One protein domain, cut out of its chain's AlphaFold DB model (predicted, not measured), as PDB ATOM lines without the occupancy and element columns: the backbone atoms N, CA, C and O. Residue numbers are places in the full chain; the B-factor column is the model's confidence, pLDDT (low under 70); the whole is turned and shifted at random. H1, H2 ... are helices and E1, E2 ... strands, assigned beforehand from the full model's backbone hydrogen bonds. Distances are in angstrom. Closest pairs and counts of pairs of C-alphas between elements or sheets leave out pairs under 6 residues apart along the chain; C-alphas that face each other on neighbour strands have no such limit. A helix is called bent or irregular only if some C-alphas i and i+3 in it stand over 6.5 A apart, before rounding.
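Overview. This is residues 17 to 106 of the 179 residues of the protein "D-galactarate dehydratase / Altronate hydrolase, C terminus" of Selenomonas ruminantium (UniProt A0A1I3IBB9). A small wall of three parallel strands has H1 packed along one face, while H2 meets it with one end, residues 65 to 69, and reaches away beyond it. A long stretch with no named element, residues 81 to 106, wraps loosely round the H2 side. The printed part has 90 residues, in the order E1, H1, E2, H2, E3; the sheet order is E2, E1, E3, and the class is mixed, with under half of the residues in named elements. It is compact, with a radius of gyration of the C-alphas of 12.1 A and spans of 36 by 25 by 24 A.

Arrangement. E1, residues 18 to 23, is the inner strand. H1, residues 26 to 38, is on the sheet at a height of 5.6 A, making two layers, helix on sheet; its closest C-alphas to E1 are those of Ser 29 and Pro 23, 5.2 A. H1 lies over E1 and edge strand E2, residues 42 to 44, running along the strands at 22 degrees to E2 on the local plane. E1, H1, E2 form a strand-helix-strand unit, two parallel neighbours joined through a helix, with a right-handed crossover; N 21 and O 43 are 2.8 A apart. H2, residues 55 to 69, only grazes the sheet, and is apart from H1; the C-alphas of Ala 69 and Val 77 of edge strand E3, residues 74 to 80, are its closest to E3, 6.2 A. E2, H2, E3 form a split unit, with E1 between its strands, also right-handed. E1 and E3 are parallel at 24 degrees, with N 20 and O 76 at 2.8 A. Every O i to N i+4 pair is within hydrogen-bond range in H2, and 6 of 9 in H1.

Along the chain. E1 begins at C-alpha 18, (249.389, 282.185, 262.285), and is 15.4 A long. H1 is 20.1 A long and only just irregular, C-alphas 27 and 30 being 6.8 A apart. E2 measures 6.9 A and H2 20.8 A. E3, 16.1 A, ends at C-alpha 80, (254.088, 266.994, 265.715).

Size, cuts and confidence. The two C-alphas farthest apart, of Arg 40 and Val 54, are 36.3 A apart. The printed part has no cut, and no link between named elements is long. Mean pLDDT of the printed part is 71.8, with residues 83 to 106 under 70.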
ATOM      1  N   ASN A  17     248.499 285.956 260.286       89.50
ATOM      2  CA  ASN A  17     249.857 285.621 260.710       89.50
ATOM      3  C   ASN A  17     249.870 284.541 261.792       89.50
ATOM      4  O   ASN A  17     250.177 284.806 262.952       89.50
ATOM      5  N   HIS A  18     249.508 283.328 261.394       88.69
ATOM      6  CA  HIS A  18     249.389 282.185 262.285       88.69
ATOM      7  C   HIS A  18     250.698 281.416 262.443       88.69
ATOM      8  O   HIS A  18     251.518 281.348 261.525       88.69
ATOM      9  N   ILE A  19     250.856 280.773 263.596       86.44
ATOM     10  CA  ILE A  19     251.784 279.652 263.765       86.44
ATOM     11  C   ILE A  19     250.961 278.373 263.612       86.44
ATOM     12  O   ILE A  19     250.002 278.171 264.348       86.44
ATOM     13  N   LEU A  20     251.299 277.521 262.651       87.19
ATOM     14  CA  LEU A  20     250.564 276.283 262.412       87.19
ATOM     15  C   LEU A  20     251.168 275.137 263.227       87.19
ATOM     16  O   LEU A  20     252.328 274.783 263.019       87.19
ATOM     17  N   ILE A  21     250.374 274.522 264.100       87.75
ATOM     18  CA  ILE A  21     250.701 273.254 264.759       87.75
ATOM     19  C   ILE A  21     250.110 272.124 263.910       87.75
ATOM     20  O   ILE A  21     248.893 271.935 263.862       87.75
ATOM     21  N   LEU A  22     250.974 271.425 263.175       84.50
ATOM     22  CA  LEU A  22     250.598 270.496 262.114       84.50
ATOM     23  C   LEU A  22     250.758 269.035 262.572       84.50
ATOM     24  O   LEU A  22     251.891 268.608 262.815       84.50
ATOM     25  N   PRO A  23     249.671 268.247 262.656       82.69
ATOM     26  CA  PRO A  23     249.780 266.811 262.901       82.69
ATOM     27  C   PRO A  23     250.260 266.064 261.651       82.69
ATOM     28  O   PRO A  23     249.785 266.326 260.545       82.69
ATOM     29  N   ALA A  24     251.160 265.090 261.825       75.69
ATOM     30  CA  ALA A  24     251.578 264.178 260.751       75.69
ATOM     31  C   ALA A  24     250.662 262.941 260.592       75.69
ATOM     32  O   ALA A  24     250.732 262.238 259.586       75.69
ATOM     33  N   CYS A  25     249.800 262.669 261.575       74.00
ATOM     34  CA  CYS A  25     248.831 261.569 261.586       74.00
ATOM     35  C   CYS A  25     247.630 261.907 262.477       74.00
ATOM     36  O   CYS A  25     247.710 262.808 263.316       74.00
ATOM     37  N   ALA A  26     246.532 261.157 262.342       81.06
ATOM     38  CA  ALA A  26     245.320 261.415 263.118       81.06
ATOM     39  C   ALA A  26     245.518 261.395 264.640       81.06
ATOM     40  O   ALA A  26     244.979 262.248 265.344       81.06
ATOM     41  N   CYS A  27     246.354 260.485 265.147       79.81
ATOM     42  CA  CYS A  27     246.656 260.383 266.576       79.81
ATOM     43  C   CYS A  27     247.348 261.644 267.132       79.81
ATOM     44  O   CYS A  27     247.223 261.949 268.317       79.81
ATOM     45  N   GLY A  28     248.059 262.400 266.286       79.44
ATOM     46  CA  GLY A  28     248.727 263.645 266.669       79.44
ATOM     47  C   GLY A  28     247.797 264.858 266.740       79.44
ATOM     48  O   GLY A  28     248.166 265.865 267.347       79.44
ATOM     49  N   SER A  29     246.593 264.784 266.158       83.25
ATOM     50  CA  SER A  29     245.675 265.926 266.031       83.25
ATOM     51  C   SER A  29     245.257 266.505 267.382       83.25
ATOM     52  O   SER A  29     245.262 267.722 267.558       83.25
ATOM     53  N   GLU A  30     244.972 265.649 268.365       84.12
ATOM     54  CA  GLU A  30     244.579 266.101 269.703       84.12
ATOM     55  C   GLU A  30     245.746 266.756 270.454       84.12
ATOM     56  O   GLU A  30     245.587 267.804 271.080       84.12
ATOM     57  N   SER A  31     246.955 266.209 270.305       84.12
ATOM     58  CA  SER A  31     248.164 266.831 270.857       84.12
ATOM     59  C   SER A  31     248.404 268.214 270.240       84.12
ATOM     60  O   SER A  31     248.713 269.167 270.954       84.12
ATOM     61  N   CYS A  32     248.191 268.356 268.926       85.06
ATOM     62  CA  CYS A  32     248.294 269.643 268.236       85.06
ATOM     63  C   CYS A  32     247.268 270.656 268.748       85.06
ATOM     64  O   CYS A  32     247.619 271.816 268.957       85.06
ATOM     65  N   ARG A  33     246.023 270.222 268.984       86.56
ATOM     66  CA  ARG A  33     244.950 271.062 269.534       86.56
ATOM     67  C   ARG A  33     245.302 271.581 270.924       86.56
ATOM     68  O   ARG A  33     245.177 272.779 271.183       86.56
ATOM     69  N   VAL A  34     245.787 270.704 271.806       86.25
ATOM     70  CA  VAL A  34     246.217 271.092 273.156       86.25
ATOM     71  C   VAL A  34     247.351 272.112 273.079       86.25
ATOM     72  O   VAL A  34     247.238 273.173 273.686       86.25
ATOM     73  N   VAL A  35     248.395 271.860 272.284       84.69
ATOM     74  CA  VAL A  35     249.524 272.796 272.128       84.69
ATOM     75  C   VAL A  35     249.073 274.143 271.556       84.69
ATOM     76  O   VAL A  35     249.442 275.186 272.095       84.69
ATOM     77  N   ALA A  36     248.243 274.143 270.507       87.12
ATOM     78  CA  ALA A  36     247.734 275.371 269.902       87.12
ATOM     79  C   ALA A  36     246.912 276.207 270.898       87.12
ATOM     80  O   ALA A  36     247.068 277.425 270.937       87.12
ATOM     81  N   SER A  37     246.119 275.570 271.770       87.62
ATOM     82  CA  SER A  37     245.318 276.274 272.787       87.62
ATOM     83  C   SER A  37     246.148 277.069 273.806       87.62
ATOM     84  O   SER A  37     245.633 277.998 274.424       87.62
ATOM     85  N   GLN A  38     247.427 276.723 273.984       87.94
ATOM     86  CA  GLN A  38     248.319 277.368 274.954       87.94
ATOM     87  C   GLN A  38     249.106 278.543 274.356       87.94
ATOM     88  O   GLN A  38     249.732 279.304 275.094       87.94
ATOM     89  N   VAL A  39     249.103 278.705 273.027       83.75
ATOM     90  CA  VAL A  39     249.939 279.689 272.328       83.75
ATOM     91  C   VAL A  39     249.061 280.652 271.538       83.75
ATOM     92  O   VAL A  39     248.425 280.294 270.550       83.75
ATOM     93  N   ARG A  40     249.061 281.927 271.934       83.62
ATOM     94  CA  ARG A  40     248.291 282.963 271.236       83.62
ATOM     95  C   ARG A  40     248.751 283.096 269.781       83.62
ATOM     96  O   ARG A  40     249.927 283.329 269.515       83.62
ATOM     97  N   GLY A  41     247.800 283.013 268.852       81.38
ATOM     98  CA  GLY A  41     248.067 283.095 267.413       81.38
ATOM     99  C   GLY A  41     248.507 281.770 266.785       81.38
ATOM    100  O   GLY A  41     248.690 281.723 265.566       81.38
ATOM    101  N   ALA A  42     248.642 280.703 267.580       86.38
ATOM    102  CA  ALA A  42     248.773 279.361 267.048       86.38
ATOM    103  C   ALA A  42     247.407 278.812 266.630       86.38
ATOM    104  O   ALA A  42     246.390 279.063 267.274       86.38
ATOM    105  N   VAL A  43     247.404 278.063 265.537       88.31
ATOM    106  CA  VAL A  43     246.241 277.345 265.019       88.31
ATOM    107  C   VAL A  43     246.661 275.915 264.733       88.31
ATOM    108  O   VAL A  43     247.812 275.662 264.377       88.31
ATOM    109  N   ASN A  44     245.741 274.974 264.880       86.38
ATOM    110  CA  ASN A  44     245.952 273.595 264.471       86.38
ATOM    111  C   ASN A  44     244.950 273.215 263.387       86.38
ATOM    112  O   ASN A  44     243.883 273.812 263.266       86.38
ATOM    113  N   ILE A  45     245.290 272.182 262.627       84.25
ATOM    114  CA  ILE A  45     244.314 271.461 261.816       84.25
ATOM    115  C   ILE A  45     244.071 270.092 262.435       84.25
ATOM    116  O   ILE A  45     244.963 269.525 263.069       84.25
ATOM    117  N   VAL A  46     242.866 269.563 262.252       79.62
ATOM    118  CA  VAL A  46     242.560 268.174 262.589       79.62
ATOM    119  C   VAL A  46     242.806 267.341 261.344       79.62
ATOM    120  O   VAL A  46     242.143 267.516 260.329       79.62
ATOM    121  N   PHE A  47     243.777 266.440 261.410       80.62
ATOM    122  CA  PHE A  47     243.992 265.447 260.370       80.62
ATOM    123  C   PHE A  47     243.308 264.154 260.804       80.62
ATOM    124  O   PHE A  47     243.474 263.713 261.937       80.62
ATOM    125  N   ASN A  48     242.484 263.573 259.941       74.38
ATOM    126  CA  ASN A  48     241.626 262.429 260.267       74.38
ATOM    127  C   ASN A  48     242.098 261.119 259.615       74.38
ATOM    128  O   ASN A  48     241.448 260.090 259.769       74.38
ATOM    129  N   THR A  49     243.226 261.143 258.901       75.62
ATOM    130  CA  THR A  49     243.757 259.961 258.214       75.62
ATOM    131  C   THR A  49     244.759 259.218 259.102       75.62
ATOM    132  O   THR A  49     245.659 259.810 259.709       75.62
ATOM    133  N   GLY A  50     244.553 257.905 259.210       71.38
ATOM    134  CA  GLY A  50     245.406 256.990 259.964       71.38
ATOM    135  C   GLY A  50     246.655 256.568 259.190       71.38
ATOM    136  O   GLY A  50     246.827 256.892 258.020       71.38
ATOM    137  N   CYS A  51     247.534 255.818 259.851       70.62
ATOM    138  CA  CYS A  51     248.861 255.519 259.316       70.62
ATOM    139  C   CYS A  51     248.930 254.322 258.342       70.62
ATOM    140  O   CYS A  51     249.993 254.035 257.788       70.62
ATOM    141  N   SER A  52     247.823 253.615 258.136       76.75
ATOM    142  CA  SER A  52     247.761 252.387 257.330       76.75
ATOM    143  C   SER A  52     246.991 252.617 256.033       76.75
ATOM    144  O   SER A  52     246.027 251.912 255.747       76.75
ATOM    145  N   ASP A  53     247.381 253.644 255.284       76.75
ATOM    146  CA  ASP A  53     246.724 254.022 254.035       76.75
ATOM    147  C   ASP A  53     247.530 253.573 252.806       76.75
ATOM    148  O   ASP A  53     248.713 253.231 252.885       76.75
ATOM    149  N   VAL A  54     246.896 253.583 251.636       82.75
ATOM    150  CA  VAL A  54     247.562 253.281 250.367       82.75
ATOM    151  C   VAL A  54     248.449 254.447 249.923       82.75
ATOM    152  O   VAL A  54     248.190 255.618 250.219       82.75
ATOM    153  N   ALA A  55     249.494 254.148 249.147       81.06
ATOM    154  CA  ALA A  55     250.478 255.142 248.702       81.06
ATOM    155  C   ALA A  55     249.847 256.351 247.981       81.06
ATOM    156  O   ALA A  55     250.298 257.483 248.155       81.06
ATOM    157  N   ALA A  56     248.774 256.134 247.212       79.75
ATOM    158  CA  ALA A  56     248.053 257.206 246.524       79.75
ATOM    159  C   ALA A  56     247.392 258.203 247.500       79.75
ATOM    160  O   ALA A  56     247.520 259.416 247.320       79.75
ATOM    161  N   ASN A  57     246.746 257.704 248.557       79.94
ATOM    162  CA  ASN A  57     246.116 258.528 249.593       79.94
ATOM    163  C   ASN A  57     247.164 259.205 250.486       79.94
ATOM    164  O   ASN A  57     247.012 260.373 250.845       79.94
ATOM    165  N   THR A  58     248.279 258.522 250.758       77.56
ATOM    166  CA  THR A  58     249.431 259.102 251.467       77.56
ATOM    167  C   THR A  58     250.007 260.291 250.689       77.56
ATOM    168  O   THR A  58     250.201 261.370 251.249       77.56
ATOM    169  N   ALA A  59     250.195 260.146 249.373       77.81
ATOM    170  CA  ALA A  59     250.678 261.226 248.515       77.81
ATOM    171  C   ALA A  59     249.688 262.403 248.429       77.81
ATOM    172  O   ALA A  59     250.105 263.562 248.370       77.81
ATOM    173  N   MET A  60     248.377 262.136 248.424       79.75
ATOM    174  CA  MET A  60     247.353 263.184 248.488       79.75
ATOM    175  C   MET A  60     247.389 263.922 249.829       79.75
ATOM    176  O   MET A  60     247.445 265.150 249.850       79.75
ATOM    177  N   SER A  61     247.432 263.183 250.934       79.50
ATOM    178  CA  SER A  61     247.541 263.738 252.282       79.50
ATOM    179  C   SER A  61     248.773 264.624 252.428       79.50
ATOM    180  O   SER A  61     248.671 265.758 252.893       79.50
ATOM    181  N   GLN A  62     249.925 264.166 251.935       77.62
ATOM    182  CA  GLN A  62     251.151 264.954 251.918       77.62
ATOM    183  C   GLN A  62     250.975 266.268 251.147       77.62
ATOM    184  O   GLN A  62     251.371 267.322 251.644       77.62
ATOM    185  N   LYS A  63     250.340 266.249 249.968       76.38
ATOM    186  CA  LYS A  63     250.061 267.480 249.204       76.38
ATOM    187  C   LYS A  63     249.184 268.453 249.989       76.38
ATOM    188  O   LYS A  63     249.497 269.642 250.038       76.38
ATOM    189  N   VAL A  64     248.128 267.954 250.629       79.19
ATOM    190  CA  VAL A  64     247.188 268.781 251.395       79.19
ATOM    191  C   VAL A  64     247.859 269.396 252.624       79.19
ATOM    192  O   VAL A  64     247.834 270.618 252.782       79.19
ATOM    193  N   LEU A  65     248.532 268.586 253.447       80.00
ATOM    194  CA  LEU A  65     249.273 269.057 254.624       80.00
ATOM    195  C   LEU A  65     250.343 270.083 254.236       80.00
ATOM    196  O   LEU A  65     250.505 271.106 254.904       80.00
ATOM    197  N   THR A  66     251.015 269.872 253.103       77.62
ATOM    198  CA  THR A  66     251.988 270.845 252.608       77.62
ATOM    199  C   THR A  66     251.317 272.137 252.125       77.62
ATOM    200  O   THR A  66     251.831 273.232 252.347       77.62
ATOM    201  N   GLY A  67     250.137 272.052 251.508       78.12
ATOM    202  CA  GLY A  67     249.336 273.220 251.143       78.12
ATOM    203  C   GLY A  67     249.000 274.108 252.345       78.12
ATOM    204  O   GLY A  67     249.104 275.333 252.243       78.12
ATOM    205  N   PHE A  68     248.668 273.502 253.489       83.12
ATOM    206  CA  PHE A  68     248.464 274.226 254.746       83.12
ATOM    207  C   PHE A  68     249.758 274.880 255.245       83.12
ATOM    208  O   PHE A  68     249.758 276.072 255.551       83.12
ATOM    209  N   ALA A  69     250.869 274.140 255.254       78.19
ATOM    210  CA  ALA A  69     252.166 274.622 255.734       78.19
ATOM    211  C   ALA A  69     252.693 275.867 254.987       78.19
ATOM    212  O   ALA A  69     253.365 276.710 255.577       78.19
ATOM    213  N   LEU A  70     252.387 276.000 253.696       79.12
ATOM    214  CA  LEU A  70     252.897 277.072 252.822       79.12
ATOM    215  C   LEU A  70     251.963 278.248 252.616       79.12
ATOM    216  O   LEU A  70     252.217 279.123 251.773       79.12
ATOM    217  N   ASN A  71     250.809 278.206 253.258       84.06
ATOM    218  CA  ASN A  71     249.827 279.236 253.058       84.06
ATOM    219  C   ASN A  71     250.429 280.589 253.488       84.06
ATOM    220  O   ASN A  71     251.012 280.666 254.568       84.06
ATOM    221  N   PRO A  72     250.288 281.672 252.697       85.69
ATOM    222  CA  PRO A  72     250.791 282.992 253.073       85.69
ATOM    223  C   PRO A  72     250.263 283.512 254.414       85.69
ATOM    224  O   PRO A  72     250.856 284.425 254.972       85.69
ATOM    225  N   ASN A  73     249.189 282.953 254.964       87.38
ATOM    226  CA  ASN A  73     248.693 283.275 256.299       87.38
ATOM    227  C   ASN A  73     249.449 282.574 257.442       87.38
ATOM    228  O   ASN A  73     249.280 282.955 258.599       87.38
ATOM    229  N   VAL A  74     250.304 281.597 257.136       84.44
ATOM    230  CA  VAL A  74     251.187 280.920 258.092       84.44
ATOM    231  C   VAL A  74     252.550 281.596 258.089       84.44
ATOM    232  O   VAL A  74     253.192 281.751 257.052       84.44
ATOM    233  N   TYR A  75     253.000 282.005 259.268       81.81
ATOM    234  CA  TYR A  75     254.351 282.509 259.490       81.81
ATOM    235  C   TYR A  75     255.359 281.379 259.686       81.81
ATOM    236  O   TYR A  75     256.480 281.448 259.184       81.81
ATOM    237  N   GLY A  76     254.962 280.353 260.434       78.62
ATOM    238  CA  GLY A  76     255.817 279.232 260.788       78.62
ATOM    239  C   GLY A  76     255.000 277.994 261.112       78.62
ATOM    240  O   GLY A  76     253.832 278.093 261.487       78.62
ATOM    241  N   VAL A  77     255.629 276.835 260.953       79.19
ATOM    242  CA  VAL A  77     255.006 275.526 261.145       79.19
ATOM    243  C   VAL A  77     255.792 274.755 262.194       79.19
ATOM    244  O   VAL A  77     257.019 274.683 262.124       79.19
ATOM    245  N   VAL A  78     255.078 274.158 263.140       78.06
ATOM    246  CA  VAL A  78     255.600 273.174 264.087       78.06
ATOM    247  C   VAL A  78     254.917 271.853 263.772       78.06
ATOM    248  O   VAL A  78     253.697 271.754 263.864       78.06
ATOM    249  N   ILE A  79     255.693 270.850 263.370       77.06
ATOM    250  CA  ILE A  79     255.169 269.521 263.046       77.06
ATOM    251  C   ILE A  79     255.246 268.648 264.297       77.06
ATOM    252  O   ILE A  79     256.311 268.549 264.908       77.06
ATOM    253  N   ILE A  80     254.137 268.001 264.651       75.62
ATOM    254  CA  ILE A  80     254.088 266.994 265.715       75.62
ATOM    255  C   ILE A  80     253.945 265.614 265.068       75.62
ATOM    256  O   ILE A  80     252.923 265.305 264.448       75.62
ATOM    257  N   GLY A  81     254.995 264.806 265.213       71.38
ATOM    258  CA  GLY A  81     255.039 263.396 264.834       71.38
ATOM    259  C   GLY A  81     255.054 262.493 266.068       71.38
ATOM    260  O   GLY A  81     255.643 262.854 267.087       71.38
ATOM    261  N   LEU A  82     254.386 261.341 265.985       70.38
ATOM    262  CA  LEU A  82     254.331 260.328 267.046       70.38
ATOM    263  C   LEU A  82     255.186 259.089 266.716       70.38
ATOM    264  O   LEU A  82     255.326 258.207 267.560       70.38
ATOM    265  N   GLY A  83     255.777 259.031 265.516       60.81
ATOM    266  CA  GLY A  83     256.705 257.992 265.062       60.81
ATOM    267  C   GLY A  83     256.080 256.839 264.265       60.81
ATOM    268  O   GLY A  83     256.821 256.031 263.712       60.81
ATOM    269  N   CYS A  84     254.749 256.771 264.153       56.75
ATOM    270  CA  CYS A  84     254.028 255.699 263.444       56.75
ATOM    271  C   CYS A  84     253.424 256.153 262.099       56.75
ATOM    272  O   CYS A  84     252.713 255.387 261.460       56.75
ATOM    273  N   GLU A  85     253.620 257.411 261.711       60.25
ATOM    274  CA  GLU A  85     253.020 258.083 260.552       60.25
ATOM    275  C   GLU A  85     253.547 257.613 259.189       60.25
ATOM    276  O   GLU A  85     254.749 257.491 258.965       60.25
ATOM    277  N   THR A  86     252.627 257.455 258.232       51.34
ATOM    278  CA  THR A  86     252.917 257.131 256.821       51.34
ATOM    279  C   THR A  86     253.526 258.296 256.049       51.34
ATOM    280  O   THR A  86     254.078 258.079 254.974       51.34
ATOM    281  N   VAL A  87     253.420 259.525 256.573       52.28
ATOM    282  CA  VAL A  87     254.083 260.725 256.046       52.28
ATOM    283  C   VAL A  87     255.228 261.093 257.000       52.28
ATOM    284  O   VAL A  87     255.005 261.777 258.004       52.28
ATOM    285  N   PRO A  88     256.470 260.646 256.732       54.38
ATOM    286  CA  PRO A  88     257.623 261.008 257.542       54.38
ATOM    287  C   PRO A  88     257.840 262.522 257.519       54.38
ATOM    288  O   PRO A  88     257.746 263.167 256.474       54.38
ATOM    289  N   HIS A  89     258.211 263.103 258.658       53.44
ATOM    290  CA  HIS A  89     258.315 264.561 258.831       53.44
ATOM    291  C   HIS A  89     259.418 265.153 257.933       53.44
ATOM    292  O   HIS A  89     259.385 266.333 257.595       53.44
ATOM    293  N   ALA A  90     260.364 264.314 257.493       47.31
ATOM    294  CA  ALA A  90     261.386 264.657 256.514       47.31
ATOM    295  C   ALA A  90     260.813 264.941 255.110       47.31
ATOM    296  O   ALA A  90     261.297 265.845 254.437       47.31
ATOM    297  N   GLN A  91     259.760 264.232 254.682       52.34
ATOM    298  CA  GLN A  91     259.184 264.358 253.332       52.34
ATOM    299  C   GLN A  91     258.210 265.540 253.187       52.34
ATOM    300  O   GLN A  91     258.058 266.085 252.095       52.34
ATOM    301  N   LEU A  92     257.614 266.014 254.288       49.22
ATOM    302  CA  LEU A  92     256.789 267.236 254.314       49.22
ATOM    303  C   LEU A  92     257.580 268.511 253.958       49.22
ATOM    304  O   LEU A  92     256.988 269.519 253.582       49.22
ATOM    305  N   ARG A  93     258.917 268.465 254.036       42.06
ATOM    306  CA  ARG A  93     259.809 269.586 253.703       42.06
ATOM    307  C   ARG A  93     259.968 269.822 252.192       42.06
ATOM    308  O   ARG A  93     260.380 270.914 251.812       42.06
ATOM    309  N   GLU A  94     259.658 268.843 251.336       38.00
ATOM    310  CA  GLU A  94     260.151 268.823 249.944       38.00
ATOM    311  C   GLU A  94     259.087 269.037 248.847       38.00
ATOM    312  O   GLU A  94     259.445 269.267 247.696       38.00
ATOM    313  N   THR A  95     257.784 269.004 249.148       36.72
ATOM    314  CA  THR A  95     256.743 268.905 248.097       36.72
ATOM    315  C   THR A  95     255.635 269.942 248.233       36.72
ATOM    316  O   THR A  95     254.538 269.661 248.714       36.72
ATOM    317  N   THR A  96     255.919 271.167 247.804       37.22
ATOM    318  CA  THR A  96     255.190 272.358 248.234       37.22
ATOM    319  C   THR A  96     254.240 272.962 247.182       37.22
ATOM    320  O   THR A  96     254.634 273.869 246.452       37.22
ATOM    321  N   GLY A  97     252.967 272.517 247.115       30.66
ATOM    322  CA  GLY A  97     251.932 273.199 246.307       30.66
ATOM    323  C   GLY A  97     250.509 272.585 246.226       30.66
ATOM    324  O   GLY A  97     250.353 271.452 245.788       30.66
ATOM    325  N   ARG A  98     249.498 273.448 246.493       28.89
ATOM    326  CA  ARG A  98     248.028 273.427 246.183       28.89
ATOM    327  C   ARG A  98     247.020 272.621 247.061       28.89
ATOM    328  O   ARG A  98     246.890 271.422 246.893       28.89
ATOM    329  N   GLY A  99     246.197 273.371 247.830       28.73
ATOM    330  CA  GLY A  99     244.704 273.474 247.779       28.73
ATOM    331  C   GLY A  99     243.758 272.459 248.481       28.73
ATOM    332  O   GLY A  99     243.947 271.263 248.311       28.73
ATOM    333  N   THR A 100     242.703 272.957 249.181       30.84
ATOM    334  CA  THR A 100     241.237 272.604 249.084       30.84
ATOM    335  C   THR A 100     240.392 273.155 250.272       30.84
ATOM    336  O   THR A 100     240.972 273.404 251.331       30.84
ATOM    337  N   PRO A 101     239.060 273.413 250.126       33.94
ATOM    338  CA  PRO A 101     238.262 274.216 251.054       33.94
ATOM    339  C   PRO A 101     237.198 273.431 251.846       33.94
ATOM    340  O   PRO A 101     236.251 272.864 251.308       33.94
ATOM    341  N   THR A 102     237.302 273.512 253.163       34.69
ATOM    342  CA  THR A 102     236.203 273.584 254.145       34.69
ATOM    343  C   THR A 102     236.826 274.208 255.400       34.69
ATOM    344  O   THR A 102     238.047 274.134 255.514       34.69
ATOM    345  N   GLY A 103     236.046 274.914 256.236       50.38
ATOM    346  CA  GLY A 103     236.479 275.618 257.467       50.38
ATOM    347  C   GLY A 103     237.989 275.637 257.739       50.38
ATOM    348  O   GLY A 103     238.552 274.659 258.213       50.38
ATOM    349  N   ASN A 104     238.678 276.722 257.394       56.28
ATOM    350  CA  ASN A 104     240.131 276.675 257.306       56.28
ATOM    351  C   ASN A 104     240.784 277.360 258.512       56.28
ATOM    352  O   ASN A 104     240.653 278.565 258.684       56.28
ATOM    353  N   ALA A 105     241.560 276.608 259.298       60.22
ATOM    354  CA  ALA A 105     242.310 277.135 260.445       60.22
ATOM    355  C   ALA A 105     243.289 278.271 260.084       60.22
ATOM    356  O   ALA A 105     243.816 278.956 260.954       60.22
ATOM    357  N   ILE A 106     243.587 278.422 258.794       64.62
ATOM    358  CA  ILE A 106     244.636 279.279 258.260       64.62
ATOM    359  C   ILE A 106     244.065 280.425 257.417       64.62
ATOM    360  O   ILE A 106     244.694 281.482 257.323       64.62
TER     361      ILE A 106